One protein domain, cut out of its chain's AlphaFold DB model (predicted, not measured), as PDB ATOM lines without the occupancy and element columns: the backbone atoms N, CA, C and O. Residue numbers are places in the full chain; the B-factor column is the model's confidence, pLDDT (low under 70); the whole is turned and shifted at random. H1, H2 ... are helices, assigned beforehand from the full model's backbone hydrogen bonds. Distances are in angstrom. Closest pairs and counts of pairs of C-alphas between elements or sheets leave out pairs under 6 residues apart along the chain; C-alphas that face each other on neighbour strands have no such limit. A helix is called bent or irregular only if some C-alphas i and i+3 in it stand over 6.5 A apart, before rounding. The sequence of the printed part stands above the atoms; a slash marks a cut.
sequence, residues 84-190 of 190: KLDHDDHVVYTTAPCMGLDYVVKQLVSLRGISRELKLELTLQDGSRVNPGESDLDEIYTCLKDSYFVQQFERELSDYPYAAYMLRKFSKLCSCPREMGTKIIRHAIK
ATOM      1  N   LYS A  84     -17.697 -49.824  19.133       78.69
ATOM      2  CA  LYS A  84     -16.268 -49.689  18.824       78.69
ATOM      3  C   LYS A  84     -16.000 -48.264  18.342       78.69
ATOM      4  O   LYS A  84     -16.090 -48.000  17.147       78.69
ATOM      5  N   LEU A  85     -15.738 -47.374  19.289       82.75
ATOM      6  CA  LEU A  85     -15.354 -45.982  19.063       82.75
ATOM      7  C   LEU A  85     -13.885 -45.797  19.455       82.75
ATOM      8  O   LEU A  85     -13.371 -46.571  20.267       82.75
ATOM      9  N   ASP A  86     -13.225 -44.789  18.884       84.88
ATOM     10  CA  ASP A  86     -11.939 -44.330  19.416       84.88
ATOM     11  C   ASP A  86     -12.133 -43.757  20.832       84.88
ATOM     12  O   ASP A  86     -13.260 -43.460  21.238       84.88
ATOM     13  N   HIS A  87     -11.058 -43.639  21.610       79.56
ATOM     14  CA  HIS A  87     -11.132 -43.232  23.013       79.56
ATOM     15  C   HIS A  87     -11.860 -41.893  23.190       79.56
ATOM     16  O   HIS A  87     -12.799 -41.821  23.983       79.56
ATOM     17  N   ASP A  88     -11.504 -40.874  22.406       83.00
ATOM     18  CA  ASP A  88     -12.117 -39.546  22.511       83.00
ATOM     19  C   ASP A  88     -13.597 -39.561  22.102       83.00
ATOM     20  O   ASP A  88     -14.458 -39.047  22.825       83.00
ATOM     21  N   ASP A  89     -13.918 -40.232  20.994       81.25
ATOM     22  CA  ASP A  89     -15.296 -40.399  20.519       81.25
ATOM     23  C   ASP A  89     -16.161 -41.141  21.545       81.25
ATOM     24  O   ASP A  89     -17.340 -40.827  21.726       81.25
ATOM     25  N   HIS A  90     -15.578 -42.111  22.255       84.25
ATOM     26  CA  HIS A  90     -16.249 -42.846  23.323       84.25
ATOM     27  C   HIS A  90     -16.608 -41.936  24.499       84.25
ATOM     28  O   HIS A  90     -17.755 -41.967  24.966       84.25
ATOM     29  N   VAL A  91     -15.670 -41.090  24.945       84.62
ATOM     30  CA  VAL A  91     -15.919 -40.113  26.016       84.62
ATOM     31  C   VAL A  91     -17.035 -39.161  25.613       84.62
ATOM     32  O   VAL A  91     -17.990 -38.967  26.376       84.62
ATOM     33  N   VAL A  92     -16.954 -38.590  24.408       82.06
ATOM     34  CA  VAL A  92     -17.960 -37.650  23.900       82.06
ATOM     35  C   VAL A  92     -19.324 -38.327  23.834       82.06
ATOM     36  O   VAL A  92     -20.279 -37.824  24.424       82.06
ATOM     37  N   TYR A  93     -19.413 -39.499  23.201       79.31
ATOM     38  CA  TYR A  93     -20.654 -40.259  23.059       79.31
ATOM     39  C   TYR A  93     -21.298 -40.593  24.410       79.31
ATOM     40  O   TYR A  93     -22.508 -40.442  24.588       79.31
ATOM     41  N   THR A  94     -20.489 -41.025  25.377       80.88
ATOM     42  CA  THR A  94     -20.965 -41.495  26.683       80.88
ATOM     43  C   THR A  94     -21.401 -40.346  27.594       80.88
ATOM     44  O   THR A  94     -22.356 -40.483  28.359       80.88
ATOM     45  N   THR A  95     -20.713 -39.205  27.542       80.38
ATOM     46  CA  THR A  95     -20.967 -38.080  28.462       80.38
ATOM     47  C   THR A  95     -22.064 -37.144  27.978       80.38
ATOM     48  O   THR A  95     -22.777 -36.563  28.800       80.38
ATOM     49  N   ALA A  96     -22.243 -37.034  26.664       75.38
ATOM     50  CA  ALA A  96     -23.227 -36.181  26.012       75.38
ATOM     51  C   ALA A  96     -24.653 -36.290  26.608       75.38
ATOM     52  O   ALA A  96     -25.232 -35.256  26.962       75.38
ATOM     53  N   PRO A  97     -25.236 -37.495  26.785       72.44
ATOM     54  CA  PRO A  97     -26.556 -37.646  27.398       72.44
ATOM     55  C   PRO A  97     -26.603 -37.157  28.851       72.44
ATOM     56  O   PRO A  97     -27.553 -36.478  29.239       72.44
ATOM     57  N   CYS A  98     -25.564 -37.450  29.639       73.56
ATOM     58  CA  CYS A  98     -25.457 -37.020  31.035       73.56
ATOM     59  C   CYS A  98     -25.374 -35.494  31.146       73.56
ATOM     60  O   CYS A  98     -26.083 -34.899  31.955       73.56
ATOM     61  N   MET A  99     -24.567 -34.853  30.293       72.44
ATOM     62  CA  MET A  99     -24.492 -33.393  30.192       72.44
ATOM     63  C   MET A  99     -25.838 -32.792  29.781       72.44
ATOM     64  O   MET A  99     -26.229 -31.742  30.285       72.44
ATOM     65  N   GLY A 100     -26.568 -33.466  28.888       70.56
ATOM     66  CA  GLY A 100     -27.909 -33.058  28.494       70.56
ATOM     67  C   GLY A 100     -28.900 -33.072  29.661       70.56
ATOM     68  O   GLY A 100     -29.606 -32.089  29.879       70.56
ATOM     69  N   LEU A 101     -28.926 -34.153  30.441       72.06
ATOM     70  CA  LEU A 101     -29.781 -34.262  31.628       72.06
ATOM     71  C   LEU A 101     -29.421 -33.207  32.681       72.06
ATOM     72  O   LEU A 101     -30.295 -32.487  33.161       72.06
ATOM     73  N   ASP A 102     -28.132 -33.073  32.990       78.56
ATOM     74  CA  ASP A 102     -27.625 -32.096  33.955       78.56
ATOM     75  C   ASP A 102     -27.935 -30.652  33.531       78.56
ATOM     76  O   ASP A 102     -28.348 -29.835  34.355       78.56
ATOM     77  N   TYR A 103     -27.833 -30.343  32.234       81.75
ATOM     78  CA  TYR A 103     -28.222 -29.038  31.701       81.75
ATOM     79  C   TYR A 103     -29.688 -28.718  32.005       81.75
ATOM     80  O   TYR A 103     -29.972 -27.633  32.508       81.75
ATOM     81  N   VAL A 104     -30.614 -29.651  31.752       83.81
ATOM     82  CA  VAL A 104     -32.047 -29.444  32.039       83.81
ATOM     83  C   VAL A 104     -32.270 -29.198  33.528       83.81
ATOM     84  O   VAL A 104     -32.922 -28.220  33.892       83.81
ATOM     85  N   VAL A 105     -31.682 -30.029  34.390       86.31
ATOM     86  CA  VAL A 105     -31.832 -29.907  35.847       86.31
ATOM     87  C   VAL A 105     -31.303 -28.562  36.348       86.31
ATOM     88  O   VAL A 105     -32.001 -27.872  37.089       86.31
ATOM     89  N   LYS A 106     -30.112 -28.142  35.906       86.56
ATOM     90  CA  LYS A 106     -29.526 -26.849  36.289       86.56
ATOM     91  C   LYS A 106     -30.412 -25.676  35.889       86.56
ATOM     92  O   LYS A 106     -30.637 -24.790  36.708       86.56
ATOM     93  N   GLN A 107     -30.946 -25.686  34.667       88.12
ATOM     94  CA  GLN A 107     -31.854 -24.630  34.215       88.12
ATOM     95  C   GLN A 107     -33.146 -24.601  35.045       88.12
ATOM     96  O   GLN A 107     -33.560 -23.524  35.465       88.12
ATOM     97  N   LEU A 108     -33.746 -25.755  35.362       91.00
ATOM     98  CA  LEU A 108     -34.942 -25.821  36.217       91.00
ATOM     99  C   LEU A 108     -34.667 -25.293  37.634       91.00
ATOM    100  O   LEU A 108     -35.465 -24.527  38.171       91.00
ATOM    101  N   VAL A 109     -33.519 -25.643  38.223       90.44
ATOM    102  CA  VAL A 109     -33.100 -25.125  39.538       90.44
ATOM    103  C   VAL A 109     -32.927 -23.605  39.499       90.44
ATOM    104  O   VAL A 109     -33.396 -22.918  40.408       90.44
ATOM    105  N   SER A 110     -32.297 -23.067  38.451       89.62
ATOM    106  CA  SER A 110     -32.157 -21.619  38.272       89.62
ATOM    107  C   SER A 110     -33.509 -20.923  38.113       89.62
ATOM    108  O   SER A 110     -33.738 -19.906  38.763       89.62
ATOM    109  N   LEU A 111     -34.423 -21.475  37.308       92.06
ATOM    110  CA  LEU A 111     -35.765 -20.915  37.120       92.06
ATOM    111  C   LEU A 111     -36.577 -20.911  38.414       92.06
ATOM    112  O   LEU A 111     -37.232 -19.911  38.705       92.06
ATOM    113  N   ARG A 112     -36.487 -21.973  39.220       94.06
ATOM    114  CA  ARG A 112     -37.081 -22.005  40.562       94.06
ATOM    115  C   ARG A 112     -36.526 -20.892  41.448       94.06
ATOM    116  O   ARG A 112     -37.291 -20.168  42.075       94.06
ATOM    117  N   GLY A 113     -35.203 -20.723  41.468       90.06
ATOM    118  CA  GLY A 113     -34.547 -19.660  42.237       90.06
ATOM    119  C   GLY A 113     -35.009 -18.260  41.827       90.06
ATOM    120  O   GLY A 113     -35.395 -17.471  42.684       90.06
ATOM    121  N   ILE A 114     -35.046 -17.984  40.520       90.75
ATOM    122  CA  ILE A 114     -35.546 -16.713  39.967       90.75
ATOM    123  C   ILE A 114     -37.012 -16.496  40.352       90.75
ATOM    124  O   ILE A 114     -37.379 -15.414  40.796       90.75
ATOM    125  N   SER A 115     -37.844 -17.531  40.219       93.50
ATOM    126  CA  SER A 115     -39.275 -17.440  40.527       93.50
ATOM    127  C   SER A 115     -39.527 -17.141  42.002       93.50
ATOM    128  O   SER A 115     -40.423 -16.367  42.324       93.50
ATOM    129  N   ARG A 116     -38.711 -17.713  42.896       94.12
ATOM    130  CA  ARG A 116     -38.764 -17.425  44.332       94.12
ATOM    131  C   ARG A 116     -38.358 -15.986  44.641       94.12
ATOM    132  O   ARG A 116     -39.044 -15.324  45.413       94.12
ATOM    133  N   GLU A 117     -37.277 -15.503  44.032       92.88
ATOM    134  CA  GLU A 117     -36.783 -14.133  44.234       92.88
ATOM    135  C   GLU A 117     -37.805 -13.090  43.764       92.88
ATOM    136  O   GLU A 117     -38.130 -12.152  44.491       92.88
ATOM    137  N   LEU A 118     -38.375 -13.298  42.575       91.75
ATOM    138  CA  LEU A 118     -39.392 -12.420  41.993       91.75
ATOM    139  C   LEU A 118     -40.797 -12.648  42.578       91.75
ATOM    140  O   LEU A 118     -41.718 -11.911  42.242       91.75
ATOM    141  N   LYS A 119     -40.965 -13.640  43.466       95.25
ATOM    142  CA  LYS A 119     -42.242 -14.024  44.094       95.25
ATOM    143  C   LYS A 119     -43.352 -14.268  43.068       95.25
ATOM    144  O   LYS A 119     -44.467 -13.772  43.214       95.25
ATOM    145  N   LEU A 120     -43.024 -15.022  42.020       93.94
ATOM    146  CA  LEU A 120     -43.934 -15.250  40.903       93.94
ATOM    147  C   LEU A 120     -45.112 -16.143  41.299       93.94
ATOM    148  O   LEU A 120     -44.937 -17.217  41.873       93.94
ATOM    149  N   GLU A 121     -46.302 -15.728  40.881       95.75
ATOM    150  CA  GLU A 121     -47.519 -16.535  40.889       95.75
ATOM    151  C   GLU A 121     -48.083 -16.515  39.466       95.75
ATOM    152  O   GLU A 121     -48.541 -15.484  38.975       95.75
ATOM    153  N   LEU A 122     -47.968 -17.644  38.768       95.50
ATOM    154  CA  LEU A 122     -48.299 -17.770  37.350       95.50
ATOM    155  C   LEU A 122     -49.526 -18.662  37.173       95.50
ATOM    156  O   LEU A 122     -49.885 -19.433  38.062       95.50
ATOM    157  N   THR A 123     -50.165 -18.582  36.009       95.38
ATOM    158  CA  THR A 123     -51.326 -19.425  35.688       95.38
ATOM    159  C   THR A 123     -51.079 -20.323  34.483       95.38
ATOM    160  O   THR A 123     -50.443 -19.917  33.512       95.38
ATOM    161  N   LEU A 124     -51.591 -21.550  34.544       94.00
ATOM    162  CA  LEU A 124     -51.675 -22.456  33.402       94.00
ATOM    163  C   LEU A 124     -52.882 -22.102  32.526       94.00
ATOM    164  O   LEU A 124     -53.772 -21.347  32.927       94.00
ATOM    165  N   GLN A 125     -52.921 -22.646  31.309       90.12
ATOM    166  CA  GLN A 125     -53.998 -22.376  30.357       90.12
ATOM    167  C   GLN A 125     -55.379 -22.854  30.848       90.12
ATOM    168  O   GLN A 125     -56.401 -22.306  30.436       90.12
ATOM    169  N   ASP A 126     -55.424 -23.843  31.744       90.69
ATOM    170  CA  ASP A 126     -56.650 -24.333  32.389       90.69
ATOM    171  C   ASP A 126     -57.120 -23.465  33.578       90.69
ATOM    172  O   ASP A 126     -58.153 -23.747  34.185       90.69
ATOM    173  N   GLY A 127     -56.384 -22.394  33.896       89.62
ATOM    174  CA  GLY A 127     -56.676 -21.465  34.985       89.62
ATOM    175  C   GLY A 127     -56.107 -21.871  36.345       89.62
ATOM    176  O   GLY A 127     -56.284 -21.129  37.315       89.62
ATOM    177  N   SER A 128     -55.414 -23.008  36.447       92.50
ATOM    178  CA  SER A 128     -54.740 -23.396  37.684       92.50
ATOM    179  C   SER A 128     -53.540 -22.487  37.972       92.50
ATOM    180  O   SER A 128     -52.854 -22.002  37.069       92.50
ATOM    181  N   ARG A 129     -53.329 -22.186  39.257       93.94
ATOM    182  CA  ARG A 129     -52.256 -21.306  39.731       93.94
ATOM    183  C   ARG A 129     -51.053 -22.132  40.147       93.94
ATOM    184  O   ARG A 129     -51.209 -23.131  40.842       93.94
ATOM    185  N   VAL A 130     -49.873 -21.665  39.773       94.75
ATOM    186  CA  VAL A 130     -48.594 -22.310  40.057       94.75
ATOM    187  C   VAL A 130     -47.644 -21.273  40.639       94.75
ATOM    188  O   VAL A 130     -47.504 -20.174  40.101       94.75
ATOM    189  N   ASN A 131     -46.961 -21.640  41.722       95.81
ATOM    190  CA  ASN A 131     -45.833 -20.887  42.258       95.81
ATOM    191  C   ASN A 131     -44.539 -21.655  41.946       95.81
ATOM    192  O   ASN A 131     -44.150 -22.537  42.717       95.81
ATOM    193  N   PRO A 132     -43.827 -21.314  40.857       93.19
ATOM    194  CA  PRO A 132     -42.668 -22.087  40.434       93.19
ATOM    195  C   PRO A 132     -41.492 -21.990  41.413       93.19
ATOM    196  O   PRO A 132     -40.563 -22.782  41.311       93.19
ATOM    197  N   GLY A 133     -41.494 -21.019  42.337       92.94
ATOM    198  CA  GLY A 133     -40.470 -20.879  43.375       92.94
ATOM    199  C   GLY A 133     -40.541 -21.969  44.448       92.94
ATOM    200  O   GLY A 133     -39.511 -22.338  45.017       92.94
ATOM    201  N   GLU A 134     -41.734 -22.520  44.672       93.31
ATOM    202  CA  GLU A 134     -42.005 -23.554  45.680       93.31
ATOM    203  C   GLU A 134     -42.341 -24.921  45.066       93.31
ATOM    204  O   GLU A 134     -42.345 -25.926  45.772       93.31
ATOM    205  N   SER A 135     -42.552 -24.975  43.750       91.81
ATOM    206  CA  SER A 135     -42.763 -26.209  42.994       91.81
ATOM    207  C   SER A 135     -41.527 -27.114  42.913       91.81
ATOM    208  O   SER A 135     -40.363 -26.681  42.929       91.81
ATOM    209  N   ASP A 136     -41.795 -28.404  42.724       93.56
ATOM    210  CA  ASP A 136     -40.778 -29.393  42.381       93.56
ATOM    211  C   ASP A 136     -40.320 -29.253  40.923       93.56
ATOM    212  O   ASP A 136     -41.024 -28.724  40.061       93.56
ATOM    213  N   LEU A 137     -39.114 -29.746  40.616       90.94
ATOM    214  CA  LEU A 137     -38.520 -29.575  39.282       90.94
ATOM    215  C   LEU A 137     -39.352 -30.234  38.169       90.94
ATOM    216  O   LEU A 137     -39.366 -29.724  37.051       90.94
ATOM    217  N   ASP A 138     -40.040 -31.338  38.469       90.00
ATOM    218  CA  ASP A 138     -40.934 -32.024  37.529       90.00
ATOM    219  C   ASP A 138     -42.176 -31.185  37.188       90.00
ATOM    220  O   ASP A 138     -42.563 -31.060  36.023       90.00
ATOM    221  N   GLU A 139     -42.756 -30.526  38.192       92.81
ATOM    222  CA  GLU A 139     -43.893 -29.628  38.008       92.81
ATOM    223  C   GLU A 139     -43.486 -28.420  37.158       92.81
ATOM    224  O   GLU A 139     -44.147 -28.111  36.165       92.81
ATOM    225  N   ILE A 140     -42.339 -27.798  37.459       93.56
ATOM    226  CA  ILE A 140     -41.795 -26.688  36.661       93.56
ATOM    227  C   ILE A 140     -41.540 -27.140  35.219       93.56
ATOM    228  O   ILE A 140     -41.909 -26.444  34.273       93.56
ATOM    229  N   TYR A 141     -40.934 -28.315  35.030       92.94
ATOM    230  CA  TYR A 141     -40.680 -28.880  33.704       92.94
ATOM    231  C   TYR A 141     -41.973 -29.101  32.908       92.94
ATOM    232  O   TYR A 141     -42.011 -28.848  31.701       92.94
ATOM    233  N   THR A 142     -43.041 -29.535  33.577       92.31
ATOM    234  CA  THR A 142     -44.363 -29.710  32.970       92.31
ATOM    235  C   THR A 142     -45.000 -28.367  32.620       92.31
ATOM    236  O   THR A 142     -45.459 -28.196  31.490       92.31
ATOM    237  N   CYS A 143     -44.935 -27.379  33.515       94.19
ATOM    238  CA  CYS A 143     -45.448 -26.025  33.279       94.19
ATOM    239  C   CYS A 143     -44.749 -25.330  32.101       94.19
ATOM    240  O   CYS A 143     -45.387 -24.628  31.325       94.19
ATOM    241  N   LEU A 144     -43.451 -25.572  31.892       94.06
ATOM    242  CA  LEU A 144     -42.702 -25.016  30.755       94.06
ATOM    243  C   LEU A 144     -43.168 -25.526  29.380       94.06
ATOM    244  O   LEU A 144     -42.744 -24.978  28.360       94.06
ATOM    245  N   LYS A 145     -44.024 -26.554  29.335       92.56
ATOM    246  CA  LYS A 145     -44.678 -27.025  28.104       92.56
ATOM    247  C   LYS A 145     -45.973 -26.265  27.804       92.56
ATOM    248  O   LYS A 145     -46.449 -26.322  26.670       92.56
ATOM    249  N   ASP A 146     -46.517 -25.543  28.782       93.69
ATOM    250  CA  ASP A 146     -47.675 -24.671  28.625       93.69
ATOM    251  C   ASP A 146     -47.233 -23.305  28.072       93.69
ATOM    252  O   ASP A 146     -46.441 -22.566  28.662       93.69
ATOM    253  N   SER A 147     -47.743 -22.959  26.889       92.56
ATOM    254  CA  SER A 147     -47.355 -21.719  26.212       92.56
ATOM    255  C   SER A 147     -47.873 -20.451  26.900       92.56
ATOM    256  O   SER A 147     -47.239 -19.402  26.780       92.56
ATOM    257  N   TYR A 148     -48.994 -20.533  27.620       94.69
ATOM    258  CA  TYR A 148     -49.574 -19.417  28.360       94.69
ATOM    259  C   TYR A 148     -48.763 -19.119  29.625       94.69
ATOM    260  O   TYR A 148     -48.464 -17.955  29.909       94.69
ATOM    261  N   PHE A 149     -48.320 -20.164  30.322       95.94
ATOM    262  CA  PHE A 149     -47.389 -20.066  31.443       95.94
ATOM    263  C   PHE A 149     -46.071 -19.405  31.027       95.94
ATOM    264  O   PHE A 149     -45.635 -18.427  31.637       95.94
ATOM    265  N   VAL A 150     -45.460 -19.885  29.936       95.38
ATOM    266  CA  VAL A 150     -44.189 -19.340  29.427       95.38
ATOM    267  C   VAL A 150     -44.330 -17.867  29.042       95.38
ATOM    268  O   VAL A 150     -43.446 -17.075  29.349       95.38
ATOM    269  N   GLN A 151     -45.439 -17.469  28.411       95.06
ATOM    270  CA  GLN A 151     -45.668 -16.068  28.043       95.06
ATOM    271  C   GLN A 151     -45.812 -15.145  29.254       95.06
ATOM    272  O   GLN A 151     -45.315 -14.023  29.206       95.06
ATOM    273  N   GLN A 152     -46.485 -15.583  30.321       96.06
ATOM    274  CA  GLN A 152     -46.557 -14.800  31.558       96.06
ATOM    275  C   GLN A 152     -45.173 -14.660  32.180       96.06
ATOM    276  O   GLN A 152     -44.742 -13.547  32.454       96.06
ATOM    277  N   PHE A 153     -44.436 -15.762  32.302       95.56
ATOM    278  CA  PHE A 153     -43.089 -15.734  32.863       95.56
ATOM    279  C   PHE A 153     -42.146 -14.834  32.035       95.56
ATOM    280  O   PHE A 153     -41.390 -14.040  32.583       95.56
ATOM    281  N   GLU A 154     -42.234 -14.854  30.704       95.00
ATOM    282  CA  GLU A 154     -41.480 -13.916  29.861       95.00
ATOM    283  C   GLU A 154     -41.834 -12.441  30.119       95.00
ATOM    284  O   GLU A 154     -40.947 -11.593  30.026       95.00
ATOM    285  N   ARG A 155     -43.097 -12.126  30.439       94.88
ATOM    286  CA  ARG A 155     -43.520 -10.758  30.786       94.88
ATOM    287  C   ARG A 155     -42.965 -10.322  32.134       94.88
ATOM    288  O   ARG A 155     -42.487  -9.202  32.226       94.88
ATOM    289  N   GLU A 156     -42.957 -11.207  33.125       94.62
ATOM    290  CA  GLU A 156     -42.334 -10.948  34.433       94.62
ATOM    291  C   GLU A 156     -40.815 -10.723  34.317       94.62
ATOM    292  O   GLU A 156     -40.196 -10.070  35.152       94.62
ATOM    293  N   LEU A 157     -40.200 -11.228  33.243       92.69
ATOM    294  CA  LEU A 157     -38.797 -11.005  32.907       92.69
ATOM    295  C   LEU A 157     -38.581  -9.851  31.910       92.69
ATOM    296  O   LEU A 157     -37.505  -9.776  31.312       92.69
ATOM    297  N   SER A 158     -39.552  -8.948  31.708       91.00
ATOM    298  CA  SER A 158     -39.439  -7.851  30.729       91.00
ATOM    299  C   SER A 158     -38.221  -6.958  30.960       91.00
ATOM    300  O   SER A 158     -37.584  -6.525  29.998       91.00
ATOM    301  N   ASP A 159     -37.859  -6.746  32.225       90.12
ATOM    302  CA  ASP A 159     -36.709  -5.929  32.631       90.12
ATOM    303  C   ASP A 159     -35.368  -6.665  32.439       90.12
ATOM    304  O   ASP A 159     -34.292  -6.069  32.504       90.12
ATOM    305  N   TYR A 160     -35.423  -7.966  32.130       87.31
ATOM    306  CA  TYR A 160     -34.283  -8.860  31.940       87.31
ATOM    307  C   TYR A 160     -34.360  -9.557  30.567       87.31
ATOM    308  O   TYR A 160     -34.510 -10.781  30.483       87.31
ATOM    309  N   PRO A 161     -34.203  -8.822  29.449       81.75
ATOM    310  CA  PRO A 161     -34.497  -9.327  28.103       81.75
ATOM    311  C   PRO A 161     -33.677 -10.563  27.708       81.75
ATOM    312  O   PRO A 161     -34.171 -11.447  27.003       81.75
ATOM    313  N   TYR A 162     -32.432 -10.674  28.185       77.75
ATOM    314  CA  TYR A 162     -31.618 -11.868  27.949       77.75
ATOM    315  C   TYR A 162     -32.117 -13.083  28.747       77.75
ATOM    316  O   TYR A 162     -32.112 -14.197  28.223       77.75
ATOM    317  N   ALA A 163     -32.607 -12.883  29.975       82.56
ATOM    318  CA  ALA A 163     -33.210 -13.951  30.771       82.56
ATOM    319  C   ALA A 163     -34.517 -14.440  30.130       82.56
ATOM    320  O   ALA A 163     -34.692 -15.648  29.967       82.56
ATOM    321  N   ALA A 164     -35.373 -13.526  29.659       87.94
ATOM    322  CA  ALA A 164     -36.581 -13.867  28.904       87.94
ATOM    323  C   ALA A 164     -36.258 -14.656  27.617       87.94
ATOM    324  O   ALA A 164     -36.881 -15.677  27.324       87.94
ATOM    325  N   TYR A 165     -35.226 -14.244  26.868       84.19
ATOM    326  CA  TYR A 165     -34.744 -14.990  25.700       84.19
ATOM    327  C   TYR A 165     -34.269 -16.407  26.062       84.19
ATOM    328  O   TYR A 165     -34.604 -17.374  25.368       84.19
ATOM    329  N   MET A 166     -33.498 -16.544  27.143       85.06
ATOM    330  CA  MET A 166     -32.991 -17.838  27.603       85.06
ATOM    331  C   MET A 166     -34.117 -18.756  28.087       85.06
ATOM    332  O   MET A 166     -34.124 -19.930  27.712       85.06
ATOM    333  N   LEU A 167     -35.103 -18.222  28.814       90.31
ATOM    334  CA  LEU A 167     -36.321 -18.934  29.203       90.31
ATOM    335  C   LEU A 167     -37.059 -19.477  27.973       90.31
ATOM    336  O   LEU A 167     -37.337 -20.672  27.905       90.31
ATOM    337  N   ARG A 168     -37.290 -18.638  26.955       89.56
ATOM    338  CA  ARG A 168     -37.935 -19.049  25.696       89.56
ATOM    339  C   ARG A 168     -37.175 -20.157  24.979       89.56
ATOM    340  O   ARG A 168     -37.752 -21.072  24.390       89.56
ATOM    341  N   LYS A 169     -35.848 -20.044  24.948       86.81
ATOM    342  CA  LYS A 169     -34.979 -21.040  24.320       86.81
ATOM    343  C   LYS A 169     -35.050 -22.366  25.076       86.81
ATOM    344  O   LYS A 169     -35.061 -23.416  24.437       86.81
ATOM    345  N   PHE A 170     -35.106 -22.314  26.403       89.44
ATOM    346  CA  PHE A 170     -35.179 -23.488  27.260       89.44
ATOM    347  C   PHE A 170     -36.558 -24.165  27.238       89.44
ATOM    348  O   PHE A 170     -36.622 -25.386  27.108       89.44
ATOM    349  N   SER A 171     -37.658 -23.407  27.257       90.75
ATOM    350  CA  SER A 171     -39.017 -23.967  27.167       90.75
ATOM    351  C   SER A 171     -39.228 -24.749  25.867       90.75
ATOM    352  O   SER A 171     -39.735 -25.868  25.887       90.75
ATOM    353  N   LYS A 172     -38.704 -24.249  24.739       87.31
ATOM    354  CA  LYS A 172     -38.691 -24.991  23.463       87.31
ATOM    355  C   LYS A 172     -37.973 -26.339  23.560       87.31
ATOM    356  O   LYS A 172     -38.450 -27.322  22.995       87.31
ATOM    357  N   LEU A 173     -36.851 -26.402  24.284       83.19
ATOM    358  CA  LEU A 173     -36.131 -27.661  24.516       83.19
ATOM    359  C   LEU A 173     -36.955 -28.628  25.377       83.19
ATOM    360  O   LEU A 173     -36.946 -29.828  25.110       83.19
ATOM    361  N   CYS A 174     -37.696 -28.116  26.364       84.56
ATOM    362  CA  CYS A 174     -38.578 -28.923  27.210       84.56
ATOM    363  C   CYS A 174     -39.746 -29.533  26.416       84.56
ATOM    364  O   CYS A 174     -40.097 -30.692  26.640       84.56
ATOM    365  N   SER A 175     -40.297 -28.790  25.452       82.38
ATOM    366  CA  SER A 175     -41.384 -29.257  24.577       82.38
ATOM    367  C   SER A 175     -40.916 -30.170  23.439       82.38
ATOM    368  O   SER A 175     -41.706 -30.964  22.933       82.38
ATOM    369  N   CYS A 176     -39.640 -30.104  23.039       76.25
ATOM    370  CA  CYS A 176     -39.070 -30.960  21.996       76.25
ATOM    371  C   CYS A 176     -37.723 -31.588  22.419       76.25
ATOM    372  O   CYS A 176     -36.661 -31.193  21.927       76.25
ATOM    373  N   PRO A 177     -37.729 -32.637  23.269       68.31
ATOM    374  CA  PRO A 177     -36.501 -33.289  23.740       68.31
ATOM    375  C   PRO A 177     -35.615 -33.848  22.611       68.31
ATOM    376  O   PRO A 177     -34.393 -33.933  22.748       68.31
ATOM    377  N   ARG A 178     -36.207 -34.186  21.454       63.91
ATOM    378  CA  ARG A 178     -35.466 -34.632  20.259       63.91
ATOM    379  C   ARG A 178     -34.533 -33.560  19.706       63.91
ATOM    380  O   ARG A 178     -33.465 -33.909  19.207       63.91
ATOM    381  N   GLU A 179     -34.881 -32.278  19.800       66.88
ATOM    382  CA  GLU A 179     -33.977 -31.197  19.388       66.88
ATOM    383  C   GLU A 179     -32.742 -31.122  20.281       66.88
ATOM    384  O   GLU A 179     -31.650 -30.833  19.793       66.88
ATOM    385  N   MET A 180     -32.893 -31.421  21.573       65.06
ATOM    386  CA  MET A 180     -31.772 -31.481  22.502       65.06
ATOM    387  C   MET A 180     -30.855 -32.661  22.181       65.06
ATOM    388  O   MET A 180     -29.658 -32.457  21.991       65.06
ATOM    389  N   GLY A 181     -31.425 -33.856  21.995       61.09
ATOM    390  CA  GLY A 181     -30.674 -35.024  21.526       61.09
ATOM    391  C   GLY A 181     -29.963 -34.757  20.196       61.09
ATOM    392  O   GLY A 181     -28.781 -35.044  20.055       61.09
ATOM    393  N   THR A 182     -30.634 -34.100  19.249       65.38
ATOM    394  CA  THR A 182     -30.047 -33.741  17.947       65.38
ATOM    395  C   THR A 182     -28.940 -32.694  18.076       65.38
ATOM    396  O   THR A 182     -27.949 -32.782  17.362       65.38
ATOM    397  N   LYS A 183     -29.068 -31.699  18.964       64.44
ATOM    398  CA  LYS A 183     -28.001 -30.715  19.231       64.44
ATOM    399  C   LYS A 183     -26.767 -31.373  19.830       64.44
ATOM    400  O   LYS A 183     -25.667 -31.065  19.393       64.44
ATOM    401  N   ILE A 184     -26.970 -32.281  20.780       62.72
ATOM    402  CA  ILE A 184     -25.907 -33.064  21.407       62.72
ATOM    403  C   ILE A 184     -25.203 -33.929  20.348       62.72
ATOM    404  O   ILE A 184     -23.988 -33.856  20.207       62.72
ATOM    405  N   ILE A 185     -25.970 -34.648  19.522       63.38
ATOM    406  CA  ILE A 185     -25.443 -35.482  18.430       63.38
ATOM    407  C   ILE A 185     -24.707 -34.639  17.377       63.38
ATOM    408  O   ILE A 185     -23.609 -34.992  16.967       63.38
ATOM    409  N   ARG A 186     -25.260 -33.496  16.949       66.31
ATOM    410  CA  ARG A 186     -24.602 -32.597  15.979       66.31
ATOM    411  C   ARG A 186     -23.296 -32.011  16.505       66.31
ATOM    412  O   ARG A 186     -22.442 -31.666  15.698       66.31
ATOM    413  N   HIS A 187     -23.153 -31.878  17.822       55.88
ATOM    414  CA  HIS A 187     -21.908 -31.435  18.439       55.88
ATOM    415  C   HIS A 187     -20.818 -32.517  18.406       55.88
ATOM    416  O   HIS A 187     -19.649 -32.163  18.471       55.88
ATOM    417  N   ALA A 188     -21.208 -33.791  18.276       54.38
ATOM    418  CA  ALA A 188     -20.317 -34.944  18.146       54.38
ATOM    419  C   ALA A 188     -19.978 -35.311  16.682       54.38
ATOM    420  O   ALA A 188     -19.144 -36.173  16.455       54.38
ATOM    421  N   ILE A 189     -20.638 -34.698  15.687       51.47
ATOM    422  CA  ILE A 189     -20.407 -34.948  14.242       51.47
ATOM    423  C   ILE A 189     -19.480 -33.877  13.616       51.47
ATOM    424  O   ILE A 189     -19.174 -33.932  12.427       51.47
ATOM    425  N   LYS A 190     -19.048 -32.881  14.395       44.59
ATOM    426  CA  LYS A 190     -18.063 -31.876  13.973       44.59
ATOM    427  C   LYS A 190     -16.686 -32.235  14.489       44.59
ATOM    428  O   LYS A 190     -15.738 -32.000  13.712       44.59
TER     429      LYS A 190
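AT A GLANCE: This is residues 84 to 190 of the 190 residues of an uncharacterized protein of Klebsiella pneumoniae subsp. ozaenae (UniProt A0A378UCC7). One long bent helix, H1, makes the length; near the far end of its second arm, H1b, sits a head made of the short helix H2, the helical hairpin H3 and H4, and the long link of residues 118 to 136. H5 then folds back from the head toward the first arm, H1a. The printed part has 107 residues with five named helices, H1 to H5 in chain order, and no named strand: all helix. It is only just loose, close to compact, with a radius of gyration of the C-alphas of 16.1 A and spans of 51 by 25 by 25 A.

HOW THE PARTS SIT: H1, residues 87 to 117, was assigned as one helix by its hydrogen bonds but is bent: C-alphas 94 and 97 are 6.8 A apart, and H1a, residues 87 to 94, and H1b, residues 97 to 117, stand at a steep tilt of 48 degrees. H2, residues 137 to 143, touches H1b at residues 105 to 112 alone, about perpendicular at 78 degrees; the closest C-alphas, of Leu 108 and Leu 137, are 6.0 A apart. H3, residues 147 to 156, and H4, residues 161 to 175, form a hairpin and touch at a shallow tilt of 17 degrees, opposite ways, closest at the C-alphas of Glu 154 and Ala 164, 5.0 A. H4 and H1b are close but not clearly touching; their closest C-alphas, of Gln 107 and Phe 170, are 7.8 A apart. H5, residues 177 to 188, touches H1b at a steep tilt of 55 degrees, closest at the C-alphas of Gly 100 and Met 180, 7.3 A. With residue 188 alone H5 only just touches H1a, with 3 pairs of C-alphas within 8 A, the closest being those of Val 92 and Ala 188, 6.8 A. In H1a, H1b, H2, H3, H4 and H5 every O i to N i+4 pair is within hydrogen-bond range.

IN THESE COORDINATES: H1a begins at C-alpha 87 (-11.132, -43.232, 23.013), and H1b, 30.7 A long, ends at C-alpha 117 (-36.783, -14.133, 44.234). H4 is 21.4 A long, and H5, 17.2 A, ends at C-alpha 188 (-20.317, -34.944, 18.146).

THE WHOLE: The C-alphas farthest apart, of Asp 86 and Gly 127, are 52.6 A apart. The printed part has no cut; the link from H1 to H2 is long, and the others are tight. Residues 177 to 190 are under pLDDT 70.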